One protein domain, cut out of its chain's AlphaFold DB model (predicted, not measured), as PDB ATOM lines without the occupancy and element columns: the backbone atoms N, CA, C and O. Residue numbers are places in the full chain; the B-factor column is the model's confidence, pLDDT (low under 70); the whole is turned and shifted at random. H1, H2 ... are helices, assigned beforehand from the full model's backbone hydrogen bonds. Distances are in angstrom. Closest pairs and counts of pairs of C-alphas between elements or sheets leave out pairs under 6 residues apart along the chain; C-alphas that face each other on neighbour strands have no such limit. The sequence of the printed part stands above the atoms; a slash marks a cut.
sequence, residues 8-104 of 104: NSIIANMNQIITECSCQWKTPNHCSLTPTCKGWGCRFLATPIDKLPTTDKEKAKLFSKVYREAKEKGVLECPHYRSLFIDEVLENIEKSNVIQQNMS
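Overview. This is residues 8 to 104 of the 104 residues of an uncharacterized protein of Bacteroides sp. AF39-16AC (UniProt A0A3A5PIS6). What shape does the backbone make? H1 stands across one end of a splayed helical hairpin, H2 and H3, like the short arm of an L, while the long unnamed stretch of residues 24 to 55 passes through the middle and runs on to H2. Residues 98 to 104, of which 98 to 101 belong to H3, stick out at the far end. What is it made of? The printed part has 97 residues with three named helices in the order H1, H2, H3 and no named strand, and its class is all helix. Is it compact? It is only just compact, close to loose, with a radius of gyration of the C-alphas of 15.0 A, and elongated, spanning 51 by 28 by 19 A.

Arrangement. What does the first helix touch? H1, residues 8 to 23, touches no helix. It is only just apart from H2, residues 56 to 72, at 8.1 A, and it is apart from H3, residues 84 to 101. How do the other two meet? H2 and H3 form a helical hairpin and run opposite ways at a shallow tilt of 32 degrees, only just short of steep. H3 touches H2 with residues 86 to 90 alone; their closest C-alphas, of Phe 63 and Ile 86, are 6.4 A apart. Are the helix backbones complete? In H1, H2 and H3 every O i to N i+4 pair is within hydrogen-bond range.

Along the chain. Where does the first helix begin? H1 begins at C-alpha 8, (-56.912, -17.214, 33.809), and is 22.9 A long from first to last C-alpha. Where are the others? H2 begins at C-alpha 56, (-29.487, -30.510, 51.703), and is 24.0 A long. H3 is 26.2 A long and ends at C-alpha 101, (-25.574, -47.153, 54.551).

Size, cuts and confidence. How far does it reach? The two C-alphas farthest apart, of Ser 9 and Ser 104, are 53.3 A apart. Are there cuts or long links? The printed part has no cut, and the links H1 to H2, of 32 residues, and H2 to H3, of 11, are long. Where is confidence low? The mean pLDDT of the printed part is 83.5, and residues 8 to 12 and 96 to 104 are under 70.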
ATOM      1  N   ASN A   8     -56.025 -17.464  32.670       64.75
ATOM      2  CA  ASN A   8     -56.912 -17.214  33.809       64.75
ATOM      3  C   ASN A   8     -58.080 -18.205  33.842       64.75
ATOM      4  O   ASN A   8     -58.429 -18.710  34.908       64.75
ATOM      5  N   SER A   9     -58.636 -18.548  32.676       65.62
ATOM      6  CA  SER A   9     -59.665 -19.586  32.557       65.62
ATOM      7  C   SER A   9     -59.130 -20.974  32.928       65.62
ATOM      8  O   SER A   9     -59.870 -21.770  33.505       65.62
ATOM      9  N   ILE A  10     -57.859 -21.275  32.639       64.62
ATOM     10  CA  ILE A  10     -57.221 -22.533  33.063       64.62
ATOM     11  C   ILE A  10     -57.008 -22.568  34.579       64.62
ATOM     12  O   ILE A  10     -57.301 -23.584  35.206       64.62
ATOM     13  N   ILE A  11     -56.524 -21.475  35.179       63.97
ATOM     14  CA  ILE A  11     -56.306 -21.391  36.632       63.97
ATOM     15  C   ILE A  11     -57.638 -21.535  37.383       63.97
ATOM     16  O   ILE A  11     -57.720 -22.307  38.339       63.97
ATOM     17  N   ALA A  12     -58.696 -20.863  36.917       63.44
ATOM     18  CA  ALA A  12     -60.040 -20.998  37.480       63.44
ATOM     19  C   ALA A  12     -60.553 -22.449  37.414       63.44
ATOM     20  O   ALA A  12     -61.098 -22.959  38.393       63.44
ATOM     21  N   ASN A  13     -60.301 -23.140  36.298       74.00
ATOM     22  CA  ASN A  13     -60.669 -24.542  36.115       74.00
ATOM     23  C   ASN A  13     -59.890 -25.488  37.050       74.00
ATOM     24  O   ASN A  13     -60.469 -26.412  37.615       74.00
ATOM     25  N   MET A  14     -58.591 -25.254  37.266       76.69
ATOM     26  CA  MET A  14     -57.790 -26.087  38.176       76.69
ATOM     27  C   MET A  14     -58.216 -25.918  39.634       76.69
ATOM     28  O   MET A  14     -58.363 -26.916  40.336       76.69
ATOM     29  N   ASN A  15     -58.497 -24.692  40.079       80.19
ATOM     30  CA  ASN A  15     -59.018 -24.463  41.428       80.19
ATOM     31  C   ASN A  15     -60.363 -25.166  41.640       80.19
ATOM     32  O   ASN A  15     -60.555 -25.808  42.670       80.19
ATOM     33  N   GLN A  16     -61.255 -25.131  40.645       86.00
ATOM     34  CA  GLN A  16     -62.519 -25.860  40.701       86.00
ATOM     35  C   GLN A  16     -62.303 -27.377  40.841       86.00
ATOM     36  O   GLN A  16     -62.917 -28.000  41.705       86.00
ATOM     37  N   ILE A  17     -61.377 -27.964  40.075       89.81
ATOM     38  CA  ILE A  17     -61.027 -29.393  40.177       89.81
ATOM     39  C   ILE A  17     -60.499 -29.740  41.578       89.81
ATOM     40  O   ILE A  17     -60.865 -30.774  42.144       89.81
ATOM     41  N   ILE A  18     -59.647 -28.888  42.159       89.88
ATOM     42  CA  ILE A  18     -59.137 -29.080  43.524       89.88
ATOM     43  C   ILE A  18     -60.277 -29.013  44.545       89.88
ATOM     44  O   ILE A  18     -60.358 -29.881  45.417       89.88
ATOM     45  N   THR A  19     -61.181 -28.037  44.423       88.69
ATOM     46  CA  THR A  19     -62.348 -27.909  45.303       88.69
ATOM     47  C   THR A  19     -63.255 -29.132  45.200       88.69
ATOM     48  O   THR A  19     -63.574 -29.740  46.222       88.69
ATOM     49  N   GLU A  20     -63.611 -29.559  43.991       90.81
ATOM     50  CA  GLU A  20     -64.429 -30.753  43.766       90.81
ATOM     51  C   GLU A  20     -63.768 -32.012  44.340       90.81
ATOM     52  O   GLU A  20     -64.431 -32.823  44.989       90.81
ATOM     53  N   CYS A  21     -62.450 -32.158  44.169       93.06
ATOM     54  CA  CYS A  21     -61.697 -33.256  44.764       93.06
ATOM     55  C   CYS A  21     -61.737 -33.204  46.296       93.06
ATOM     56  O   CYS A  21     -61.911 -34.242  46.933       93.06
ATOM     57  N   SER A  22     -61.605 -32.017  46.894       92.31
ATOM     58  CA  SER A  22     -61.663 -31.849  48.351       92.31
ATOM     59  C   SER A  22     -63.020 -32.265  48.924       92.31
ATOM     60  O   SER A  22     -63.065 -32.975  49.923       92.31
ATOM     61  N   CYS A  23     -64.124 -31.968  48.230       91.75
ATOM     62  CA  CYS A  23     -65.466 -32.407  48.626       91.75
ATOM     63  C   CYS A  23     -65.632 -33.937  48.604       91.75
ATOM     64  O   CYS A  23     -66.492 -34.486  49.292       91.75
ATOM     65  N   GLN A  24     -64.825 -34.642  47.807       91.06
ATOM     66  CA  GLN A  24     -64.824 -36.104  47.729       91.06
ATOM     67  C   GLN A  24     -63.836 -36.758  48.703       91.06
ATOM     68  O   GLN A  24     -63.753 -37.992  48.761       91.06
ATOM     69  N   TRP A  25     -63.088 -35.964  49.470       92.31
ATOM     70  CA  TRP A  25     -62.132 -36.465  50.442       92.31
ATOM     71  C   TRP A  25     -62.875 -37.137  51.602       92.31
ATOM     72  O   TRP A  25     -63.573 -36.498  52.384       92.31
ATOM     73  N   LYS A  26     -62.754 -38.466  51.698       89.62
ATOM     74  CA  LYS A  26     -63.448 -39.284  52.715       89.62
ATOM     75  C   LYS A  26     -62.503 -39.963  53.693       89.62
ATOM     76  O   LYS A  26     -62.906 -40.316  54.795       89.62
ATOM     77  N   THR A  27     -61.267 -40.211  53.273       88.06
ATOM     78  CA  THR A  27     -60.286 -40.952  54.061       88.06
ATOM     79  C   THR A  27     -58.896 -40.347  53.879       88.06
ATOM     80  O   THR A  27     -58.615 -39.772  52.824       88.06
ATOM     81  N   PRO A  28     -57.979 -40.558  54.841       80.88
ATOM     82  CA  PRO A  28     -56.584 -40.130  54.716       80.88
ATOM     83  C   PRO A  28     -55.858 -40.660  53.473       80.88
ATOM     84  O   PRO A  28     -54.868 -40.072  53.050       80.88
ATOM     85  N   ASN A  29     -56.353 -41.750  52.877       85.69
ATOM     86  CA  ASN A  29     -55.761 -42.378  51.697       85.69
ATOM     87  C   ASN A  29     -56.324 -41.848  50.371       85.69
ATOM     88  O   ASN A  29     -55.876 -42.281  49.315       85.69
ATOM     89  N   HIS A  30     -57.280 -40.912  50.395       90.31
ATOM     90  CA  HIS A  30     -57.884 -40.340  49.186       90.31
ATOM     91  C   HIS A  30     -56.844 -39.722  48.233       90.31
ATOM     92  O   HIS A  30     -56.987 -39.787  47.014       90.31
ATOM     93  N   CYS A  31     -55.785 -39.137  48.797       91.19
ATOM     94  CA  CYS A  31     -54.704 -38.497  48.053       91.19
ATOM     95  C   CYS A  31     -53.498 -39.410  47.795       91.19
ATOM     96  O   CYS A  31     -52.522 -38.950  47.203       91.19
ATOM     97  N   SER A  32     -53.532 -40.665  48.246       86.69
ATOM     98  CA  SER A  32     -52.415 -41.591  48.071       86.69
ATOM     99  C   SER A  32     -52.309 -42.067  46.621       86.69
ATOM    100  O   SER A  32     -53.320 -42.306  45.962       86.69
ATOM    101  N   LEU A  33     -51.079 -42.243  46.129       80.00
ATOM    102  CA  LEU A  33     -50.806 -42.804  44.799       80.00
ATOM    103  C   LEU A  33     -51.058 -44.317  44.772       80.00
ATOM    104  O   LEU A  33     -51.572 -44.851  43.794       80.00
ATOM    105  N   THR A  34     -50.707 -45.004  45.860       81.62
ATOM    106  CA  THR A  34     -50.991 -46.427  46.095       81.62
ATOM    107  C   THR A  34     -51.366 -46.628  47.570       81.62
ATOM    108  O   THR A  34     -51.145 -45.725  48.379       81.62
ATOM    109  N   PRO A  35     -51.888 -47.800  47.983       80.25
ATOM    110  CA  PRO A  35     -52.179 -48.067  49.396       80.25
ATOM    111  C   PRO A  35     -50.980 -47.882  50.342       80.25
ATOM    112  O   PRO A  35     -51.172 -47.612  51.523       80.25
ATOM    113  N   THR A  36     -49.751 -48.005  49.829       79.19
ATOM    114  CA  THR A  36     -48.503 -47.883  50.598       79.19
ATOM    115  C   THR A  36     -47.706 -46.614  50.285       79.19
ATOM    116  O   THR A  36     -46.775 -46.295  51.018       79.19
ATOM    117  N   CYS A  37     -48.057 -45.866  49.234       80.00
ATOM    118  CA  CYS A  37     -47.338 -44.669  48.806       80.00
ATOM    119  C   CYS A  37     -48.270 -43.458  48.775       80.00
ATOM    120  O   CYS A  37     -49.136 -43.330  47.907       80.00
ATOM    121  N   LYS A  38     -48.053 -42.524  49.705       81.50
ATOM    122  CA  LYS A  38     -48.800 -41.259  49.774       81.50
ATOM    123  C   LYS A  38     -48.328 -40.209  48.754       81.50
ATOM    124  O   LYS A  38     -48.973 -39.174  48.611       81.50
ATOM    125  N   GLY A  39     -47.216 -40.458  48.056       87.56
ATOM    126  CA  GLY A  39     -46.582 -39.470  47.182       87.56
ATOM    127  C   GLY A  39     -46.231 -38.193  47.949       87.56
ATOM    128  O   GLY A  39     -45.741 -38.262  49.072       87.56
ATOM    129  N   TRP A  40     -46.551 -37.036  47.370       91.00
ATOM    130  CA  TRP A  40     -46.344 -35.717  47.985       91.00
ATOM    131  C   TRP A  40     -47.526 -35.234  48.841       91.00
ATOM    132  O   TRP A  40     -47.634 -34.042  49.117       91.00
ATOM    133  N   GLY A  41     -48.448 -36.124  49.224       89.56
ATOM    134  CA  GLY A  41     -49.607 -35.787  50.062       89.56
ATOM    135  C   GLY A  41     -50.818 -35.246  49.293       89.56
ATOM    136  O   GLY A  41     -51.855 -34.963  49.889       89.56
ATOM    137  N   CYS A  42     -50.725 -35.139  47.967       91.75
ATOM    138  CA  CYS A  42     -51.834 -34.811  47.079       91.75
ATOM    139  C   CYS A  42     -51.698 -35.585  45.763       91.75
ATOM    140  O   CYS A  42     -50.629 -35.593  45.156       91.75
ATOM    141  N   ARG A  43     -52.800 -36.167  45.278       90.88
ATOM    142  CA  ARG A  43     -52.839 -36.944  44.025       90.88
ATOM    143  C   ARG A  43     -52.564 -36.126  42.759       90.88
ATOM    144  O   ARG A  43     -52.311 -36.700  41.706       90.88
ATOM    145  N   PHE A  44     -52.645 -34.799  42.849       91.69
ATOM    146  CA  PHE A  44     -52.335 -33.894  41.742       91.69
ATOM    147  C   PHE A  44     -50.855 -33.511  41.677       91.69
ATOM    148  O   PHE A  44     -50.438 -32.929  40.677       91.69
ATOM    149  N   LEU A  45     -50.061 -33.836  42.701       91.81
ATOM    150  CA  LEU A  45     -48.617 -33.623  42.707       91.81
ATOM    151  C   LEU A  45     -47.921 -34.865  42.164       91.81
ATOM    152  O   LEU A  45     -48.031 -35.949  42.736       91.81
ATOM    153  N   ALA A  46     -47.200 -34.696  41.061       89.38
ATOM    154  CA  ALA A  46     -46.605 -35.797  40.317       89.38
ATOM    155  C   ALA A  46     -45.107 -35.600  40.057       89.38
ATOM    156  O   ALA A  46     -44.535 -36.360  39.279       89.38
ATOM    157  N   THR A  47     -44.460 -34.607  40.685       90.75
ATOM    158  CA  THR A  47     -43.009 -34.414  40.580       90.75
ATOM    159  C   THR A  47     -42.272 -35.732  40.862       90.75
ATOM    160  O   THR A  47     -42.326 -36.230  41.989       90.75
ATOM    161  N   PRO A  48     -41.572 -36.313  39.871       86.81
ATOM    162  CA  PRO A  48     -40.824 -37.540  40.084       86.81
ATOM    163  C   PRO A  48     -39.557 -37.260  40.896       86.81
ATOM    164  O   PRO A  48     -38.980 -36.167  40.832       86.81
ATOM    165  N   ILE A  49     -39.117 -38.277  41.634       85.94
ATOM    166  CA  ILE A  49     -37.820 -38.303  42.308       85.94
ATOM    167  C   ILE A  49     -36.873 -39.123  41.433       85.94
ATOM    168  O   ILE A  49     -36.771 -40.333  41.588       85.94
ATOM    169  N   ASP A  50     -36.213 -38.458  40.483       81.06
ATOM    170  CA  ASP A  50     -35.320 -39.123  39.520       81.06
ATOM    171  C   ASP A  50     -34.069 -39.702  40.202       81.06
ATOM    172  O   ASP A  50     -33.569 -40.766  39.847       81.06
ATOM    173  N   LYS A  51     -33.565 -38.983  41.210       82.19
ATOM    174  CA  LYS A  51     -32.438 -39.376  42.053       82.19
ATOM    175  C   LYS A  51     -32.769 -38.998  43.491       82.19
ATOM    176  O   LYS A  51     -33.215 -37.875  43.739       82.19
ATOM    177  N   LEU A  52     -32.528 -39.917  44.426       84.25
ATOM    178  CA  LEU A  52     -32.693 -39.623  45.846       84.25
ATOM    179  C   LEU A  52     -31.727 -38.494  46.249       84.25
ATOM    180  O   LEU A  52     -30.526 -38.601  45.975       84.25
ATOM    181  N   PRO A  53     -32.222 -37.402  46.857       86.12
ATOM    182  CA  PRO A  53     -31.361 -36.334  47.336       86.12
ATOM    183  C   PRO A  53     -30.463 -36.854  48.465       86.12
ATOM    184  O   PRO A  53     -30.937 -37.452  49.428       86.12
ATOM    185  N   THR A  54     -29.163 -36.604  48.344       86.38
ATOM    186  CA  THR A  54     -28.132 -36.983  49.329       86.38
ATOM    187  C   THR A  54     -27.561 -35.786  50.080       86.38
ATOM    188  O   THR A  54     -26.894 -35.943  51.094       86.38
ATOM    189  N   THR A  55     -27.832 -34.580  49.587       87.56
ATOM    190  CA  THR A  55     -27.378 -33.319  50.175       87.56
ATOM    191  C   THR A  55     -28.562 -32.399  50.438       87.56
ATOM    192  O   THR A  55     -29.556 -32.432  49.705       87.56
ATOM    193  N   ASP A  56     -28.440 -31.502  51.415       87.88
ATOM    194  CA  ASP A  56     -29.487 -30.510  51.703       87.88
ATOM    195  C   ASP A  56     -29.778 -29.604  50.502       87.88
ATOM    196  O   ASP A  56     -30.915 -29.198  50.274       87.88
ATOM    197  N   LYS A  57     -28.775 -29.360  49.651       89.69
ATOM    198  CA  LYS A  57     -28.949 -28.635  48.386       89.69
ATOM    199  C   LYS A  57     -29.861 -29.385  47.409       89.69
ATOM    200  O   LYS A  57     -30.702 -28.765  46.757       89.69
ATOM    201  N   GLU A  58     -29.703 -30.703  47.280       90.19
ATOM    202  CA  GLU A  58     -30.584 -31.534  46.451       90.19
ATOM    203  C   GLU A  58     -31.998 -31.605  47.052       90.19
ATOM    204  O   GLU A  58     -32.969 -31.468  46.303       90.19
ATOM    205  N   LYS A  59     -32.121 -31.719  48.386       88.88
ATOM    206  CA  LYS A  59     -33.413 -31.669  49.094       88.88
ATOM    207  C   LYS A  59     -34.135 -30.346  48.829       88.88
ATOM    208  O   LYS A  59     -35.271 -30.356  48.367       88.88
ATOM    209  N   ALA A  60     -33.458 -29.209  49.007       90.62
ATOM    210  CA  ALA A  60     -34.023 -27.879  48.773       90.62
ATOM    211  C   ALA A  60     -34.466 -27.669  47.313       90.62
ATOM    212  O   ALA A  60     -35.495 -27.041  47.044       90.62
ATOM    213  N   LYS A  61     -33.722 -28.227  46.348       92.00
ATOM    214  CA  LYS A  61     -34.097 -28.189  44.928       92.00
ATOM    215  C   LYS A  61     -35.366 -29.001  44.659       92.00
ATOM    216  O   LYS A  61     -36.236 -28.535  43.922       92.00
ATOM    217  N   LEU A  62     -35.472 -30.193  45.246       92.06
ATOM    218  CA  LEU A  62     -36.656 -31.041  45.123       92.06
ATOM    219  C   LEU A  62     -37.868 -30.396  45.804       92.06
ATOM    220  O   LEU A  62     -38.912 -30.278  45.167       92.06
ATOM    221  N   PHE A  63     -37.693 -29.866  47.020       91.75
ATOM    222  CA  PHE A  63     -38.705 -29.080  47.727       91.75
ATOM    223  C   PHE A  63     -39.238 -27.953  46.843       91.75
ATOM    224  O   PHE A  63     -40.438 -27.860  46.597       91.75
ATOM    225  N   SER A  64     -38.340 -27.140  46.281       92.81
ATOM    226  CA  SER A  64     -38.712 -26.004  45.430       92.81
ATOM    227  C   SER A  64     -39.502 -26.436  44.190       92.81
ATOM    228  O   SER A  64     -40.422 -25.735  43.767       92.81
ATOM    229  N   LYS A  65     -39.164 -27.592  43.602       93.69
ATOM    230  CA  LYS A  65     -39.861 -28.147  42.431       93.69
ATOM    231  C   LYS A  65     -41.290 -28.567  42.784       93.69
ATOM    232  O   LYS A  65     -42.217 -28.147  42.094       93.69
ATOM    233  N   VAL A  66     -41.459 -29.325  43.869       93.62
ATOM    234  CA  VAL A  66     -42.772 -29.796  44.345       93.62
ATOM    235  C   VAL A  66     -43.634 -28.621  44.804       93.62
ATOM    236  O   VAL A  66     -44.804 -28.535  44.444       93.62
ATOM    237  N   TYR A  67     -43.053 -27.677  45.545       93.88
ATOM    238  CA  TYR A  67     -43.758 -26.492  46.027       93.88
ATOM    239  C   TYR A  67     -44.265 -25.620  44.873       93.88
ATOM    240  O   TYR A  67     -45.412 -25.169  44.886       93.88
ATOM    241  N   ARG A  68     -43.440 -25.412  43.837       94.38
ATOM    242  CA  ARG A  68     -43.861 -24.679  42.638       94.38
ATOM    243  C   ARG A  68     -45.008 -25.387  41.921       94.38
ATOM    244  O   ARG A  68     -45.985 -24.728  41.587       94.38
ATOM    245  N   GLU A  69     -44.920 -26.705  41.743       93.75
ATOM    246  CA  GLU A  69     -46.011 -27.497  41.161       93.75
ATOM    247  C   GLU A  69     -47.303 -27.362  41.984       93.75
ATOM    248  O   GLU A  69     -48.379 -27.160  41.420       93.75
ATOM    249  N   ALA A  70     -47.207 -27.419  43.316       92.94
ATOM    250  CA  ALA A  70     -48.356 -27.261  44.202       92.94
ATOM    251  C   ALA A  70     -49.008 -25.884  44.070       92.94
ATOM    252  O   ALA A  70     -50.235 -25.787  44.030       92.94
ATOM    253  N   LYS A  71     -48.194 -24.831  43.950       91.69
ATOM    254  CA  LYS A  71     -48.677 -23.470  43.719       91.69
ATOM    255  C   LYS A  71     -49.355 -23.332  42.355       91.69
ATOM    256  O   LYS A  71     -50.459 -22.810  42.280       91.69
ATOM    257  N   GLU A  72     -48.718 -23.814  41.289       91.19
ATOM    258  CA  GLU A  72     -49.233 -23.716  39.914       91.19
ATOM    259  C   GLU A  72     -50.550 -24.480  39.721       91.19
ATOM    260  O   GLU A  72     -51.402 -24.053  38.947       91.19
ATOM    261  N   LYS A  73     -50.737 -25.590  40.444       90.00
ATOM    262  CA  LYS A  73     -51.955 -26.413  40.382       90.00
ATOM    263  C   LYS A  73     -53.047 -26.000  41.374       90.00
ATOM    264  O   LYS A  73     -54.088 -26.647  41.394       90.00
ATOM    265  N   GLY A  74     -52.813 -24.991  42.218       90.56
ATOM    266  CA  GLY A  74     -53.764 -24.576  43.259       90.56
ATOM    267  C   GLY A  74     -53.881 -25.551  44.438       90.56
ATOM    268  O   GLY A  74     -54.771 -25.424  45.271       90.56
ATOM    269  N   VAL A  75     -52.973 -26.526  44.553       92.94
ATOM    270  CA  VAL A  75     -52.978 -27.527  45.637       92.94
ATOM    271  C   VAL A  75     -52.758 -26.877  47.005       92.94
ATOM    272  O   VAL A  75     -53.267 -27.385  48.001       92.94
ATOM    273  N   LEU A  76     -52.050 -25.742  47.056       91.19
ATOM    274  CA  LEU A  76     -51.852 -24.973  48.291       91.19
ATOM    275  C   LEU A  76     -53.162 -24.440  48.894       91.19
ATOM    276  O   LEU A  76     -53.209 -24.208  50.096       91.19
ATOM    277  N   GLU A  77     -54.221 -24.316  48.089       90.00
ATOM    278  CA  GLU A  77     -55.546 -23.860  48.527       90.00
ATOM    279  C   GLU A  77     -56.450 -25.024  48.985       90.00
ATOM    280  O   GLU A  77     -57.572 -24.814  49.444       90.00
ATOM    281  N   CYS A  78     -55.993 -26.276  48.857       92.00
ATOM    282  CA  CYS A  78     -56.766 -27.443  49.270       92.00
ATOM    283  C   CYS A  78     -56.768 -27.583  50.804       92.00
ATOM    284  O   CYS A  78     -55.695 -27.745  51.390       92.00
ATOM    285  N   PRO A  79     -57.937 -27.664  51.473       91.69
ATOM    286  CA  PRO A  79     -58.013 -27.757  52.937       91.69
ATOM    287  C   PRO A  79     -57.431 -29.061  53.508       91.69
ATOM    288  O   PRO A  79     -57.152 -29.153  54.702       91.69
ATOM    289  N   HIS A  80     -57.255 -30.084  52.668       91.69
ATOM    290  CA  HIS A  80     -56.689 -31.377  53.062       91.69
ATOM    291  C   HIS A  80     -55.202 -31.510  52.725       91.69
ATOM    292  O   HIS A  80     -54.579 -32.503  53.110       91.69
ATOM    293  N   TYR A  81     -54.625 -30.544  52.008       91.12
ATOM    294  CA  TYR A  81     -53.199 -30.525  51.732       91.12
ATOM    295  C   TYR A  81     -52.449 -29.832  52.868       91.12
ATOM    296  O   TYR A  81     -52.853 -28.783  53.361       91.12
ATOM    297  N   ARG A  82     -51.324 -30.416  53.283       86.81
ATOM    298  CA  ARG A  82     -50.424 -29.817  54.272       86.81
ATOM    299  C   ARG A  82     -49.067 -29.631  53.623       86.81
ATOM    300  O   ARG A  82     -48.459 -30.613  53.215       86.81
ATOM    301  N   SER A  83     -48.570 -28.399  53.562       80.38
ATOM    302  CA  SER A  83     -47.247 -28.097  52.991       80.38
ATOM    303  C   SER A  83     -46.109 -28.854  53.689       80.38
ATOM    304  O   SER A  83     -45.171 -29.278  53.020       80.38
ATOM    305  N   LEU A  84     -46.256 -29.126  54.993       84.12
ATOM    306  CA  LEU A  84     -45.337 -29.944  55.804       84.12
ATOM    307  C   LEU A  84     -45.111 -31.361  55.248       84.12
ATOM    308  O   LEU A  84     -44.147 -32.023  55.612       84.12
ATOM    309  N   PHE A  85     -45.991 -31.841  54.366       82.56
ATOM    310  CA  PHE A  85     -45.856 -33.161  53.760       82.56
ATOM    311  C   PHE A  85     -44.615 -33.265  52.865       82.56
ATOM    312  O   PHE A  85     -44.042 -34.343  52.736       82.56
ATOM    313  N   ILE A  86     -44.183 -32.156  52.250       83.06
ATOM    314  CA  ILE A  86     -42.966 -32.145  51.429       83.06
ATOM    315  C   ILE A  86     -41.745 -32.408  52.319       83.06
ATOM    316  O   ILE A  86     -40.922 -33.257  51.977       83.06
ATOM    317  N   ASP A  87     -41.662 -31.744  53.473       84.19
ATOM    318  CA  ASP A  87     -40.580 -31.940  54.443       84.19
ATOM    319  C   ASP A  87     -40.589 -33.365  55.015       84.19
ATOM    320  O   ASP A  87     -39.560 -34.035  55.004       84.19
ATOM    321  N   GLU A  88     -41.762 -33.886  55.402       85.31
ATOM    322  CA  GLU A  88     -41.918 -35.259  55.911       85.31
ATOM    323  C   GLU A  88     -41.408 -36.308  54.903       85.31
ATOM    324  O   GLU A  88     -40.719 -37.263  55.270       85.31
ATOM    325  N   VAL A  89     -41.708 -36.134  53.609       84.44
ATOM    326  CA  VAL A  89     -41.208 -37.025  52.551       84.44
ATOM    327  C   VAL A  89     -39.685 -36.937  52.430       84.44
ATOM    328  O   VAL A  89     -39.026 -37.972  52.313       84.44
ATOM    329  N   LEU A  90     -39.114 -35.732  52.484       84.19
ATOM    330  CA  LEU A  90     -37.665 -35.530  52.395       84.19
ATOM    331  C   LEU A  90     -36.918 -36.116  53.605       84.19
ATOM    332  O   LEU A  90     -35.875 -36.745  53.418       84.19
ATOM    333  N   GLU A  91     -37.466 -35.990  54.815       84.50
ATOM    334  CA  GLU A  91     -36.922 -36.620  56.028       84.50
ATOM    335  C   GLU A  91     -36.997 -38.151  55.977       84.50
ATOM    336  O   GLU A  91     -36.085 -38.851  56.421       84.50
ATOM    337  N   ASN A  92     -38.085 -38.705  55.438       82.62
ATOM    338  CA  ASN A  92     -38.232 -40.154  55.318       82.62
ATOM    339  C   ASN A  92     -37.239 -40.746  54.310       82.62
ATOM    340  O   ASN A  92     -36.677 -41.809  54.571       82.62
ATOM    341  N   ILE A  93     -36.963 -40.040  53.208       80.31
ATOM    342  CA  ILE A  93     -35.908 -40.425  52.257       80.31
ATOM    343  C   ILE A  93     -34.540 -40.471  52.951       80.31
ATOM    344  O   ILE A  93     -33.774 -41.413  52.751       80.31
ATOM    345  N   GLU A  94     -34.238 -39.486  53.794       74.12
ATOM    346  CA  GLU A  94     -32.996 -39.448  54.566       74.12
ATOM    347  C   GLU A  94     -32.871 -40.638  55.525       74.12
ATOM    348  O   GLU A  94     -31.848 -41.326  55.515       74.12
ATOM    349  N   LYS A  95     -33.926 -40.952  56.286       74.69
ATOM    350  CA  LYS A  95     -33.946 -42.121  57.185       74.69
ATOM    351  C   LYS A  95     -33.724 -43.429  56.424       74.69
ATOM    352  O   LYS A  95     -32.958 -44.276  56.881       74.69
ATOM    353  N   SER A  96     -34.357 -43.594  55.260       69.50
ATOM    354  CA  SER A  96     -34.150 -44.772  54.411       69.50
ATOM    355  C   SER A  96     -32.707 -44.886  53.910       69.50
ATOM    356  O   SER A  96     -32.153 -45.984  53.930       69.50
ATOM    357  N   ASN A  97     -32.068 -43.773  53.539       62.78
ATOM    358  CA  ASN A  97     -30.672 -43.770  53.094       62.78
ATOM    359  C   ASN A  97     -29.694 -44.152  54.219       62.78
ATOM    360  O   ASN A  97     -28.788 -44.950  53.988       62.78
ATOM    361  N   VAL A  98     -29.891 -43.634  55.438       60.25
ATOM    362  CA  VAL A  98     -29.039 -43.960  56.600       60.25
ATOM    363  C   VAL A  98     -29.120 -45.448  56.943       60.25
ATOM    364  O   VAL A  98     -28.104 -46.084  57.211       60.25
ATOM    365  N   ILE A  99     -30.316 -46.041  56.880       61.16
ATOM    366  CA  ILE A  99     -30.498 -47.476  57.132       61.16
ATOM    367  C   ILE A  99     -29.745 -48.321  56.091       61.16
ATOM    368  O   ILE A  99     -29.097 -49.297  56.461       61.16
ATOM    369  N   GLN A 100     -29.770 -47.944  54.806       56.53
ATOM    370  CA  GLN A 100     -29.031 -48.673  53.767       56.53
ATOM    371  C   GLN A 100     -27.507 -48.540  53.912       56.53
ATOM    372  O   GLN A 100     -26.791 -49.516  53.693       56.53
ATOM    373  N   GLN A 101     -27.007 -47.371  54.321       53.59
ATOM    374  CA  GLN A 101     -25.574 -47.153  54.551       53.59
ATOM    375  C   GLN A 101     -25.052 -47.888  55.793       53.59
ATOM    376  O   GLN A 101     -23.913 -48.340  55.789       53.59
ATOM    377  N   ASN A 102     -25.883 -48.068  56.822       55.44
ATOM    378  CA  ASN A 102     -25.494 -48.743  58.065       55.44
ATOM    379  C   ASN A 102     -25.588 -50.281  58.002       55.44
ATOM    380  O   ASN A 102     -25.197 -50.953  58.953       55.44
ATOM    381  N   MET A 103     -26.126 -50.837  56.911       52.88
ATOM    382  CA  MET A 103     -26.143 -52.281  56.618       52.88
ATOM    383  C   MET A 103     -25.143 -52.679  55.518       52.88
ATOM    384  O   MET A 103     -25.204 -53.809  55.031       52.88
ATOM    385  N   SER A 104     -24.264 -51.755  55.111       45.12
ATOM    386  CA  SER A 104     -23.203 -51.973  54.116       45.12
ATOM    387  C   SER A 104     -21.851 -52.224  54.775       45.12
ATOM    388  O   SER A 104     -21.576 -51.574  55.807       45.12
TER     389      SER A 104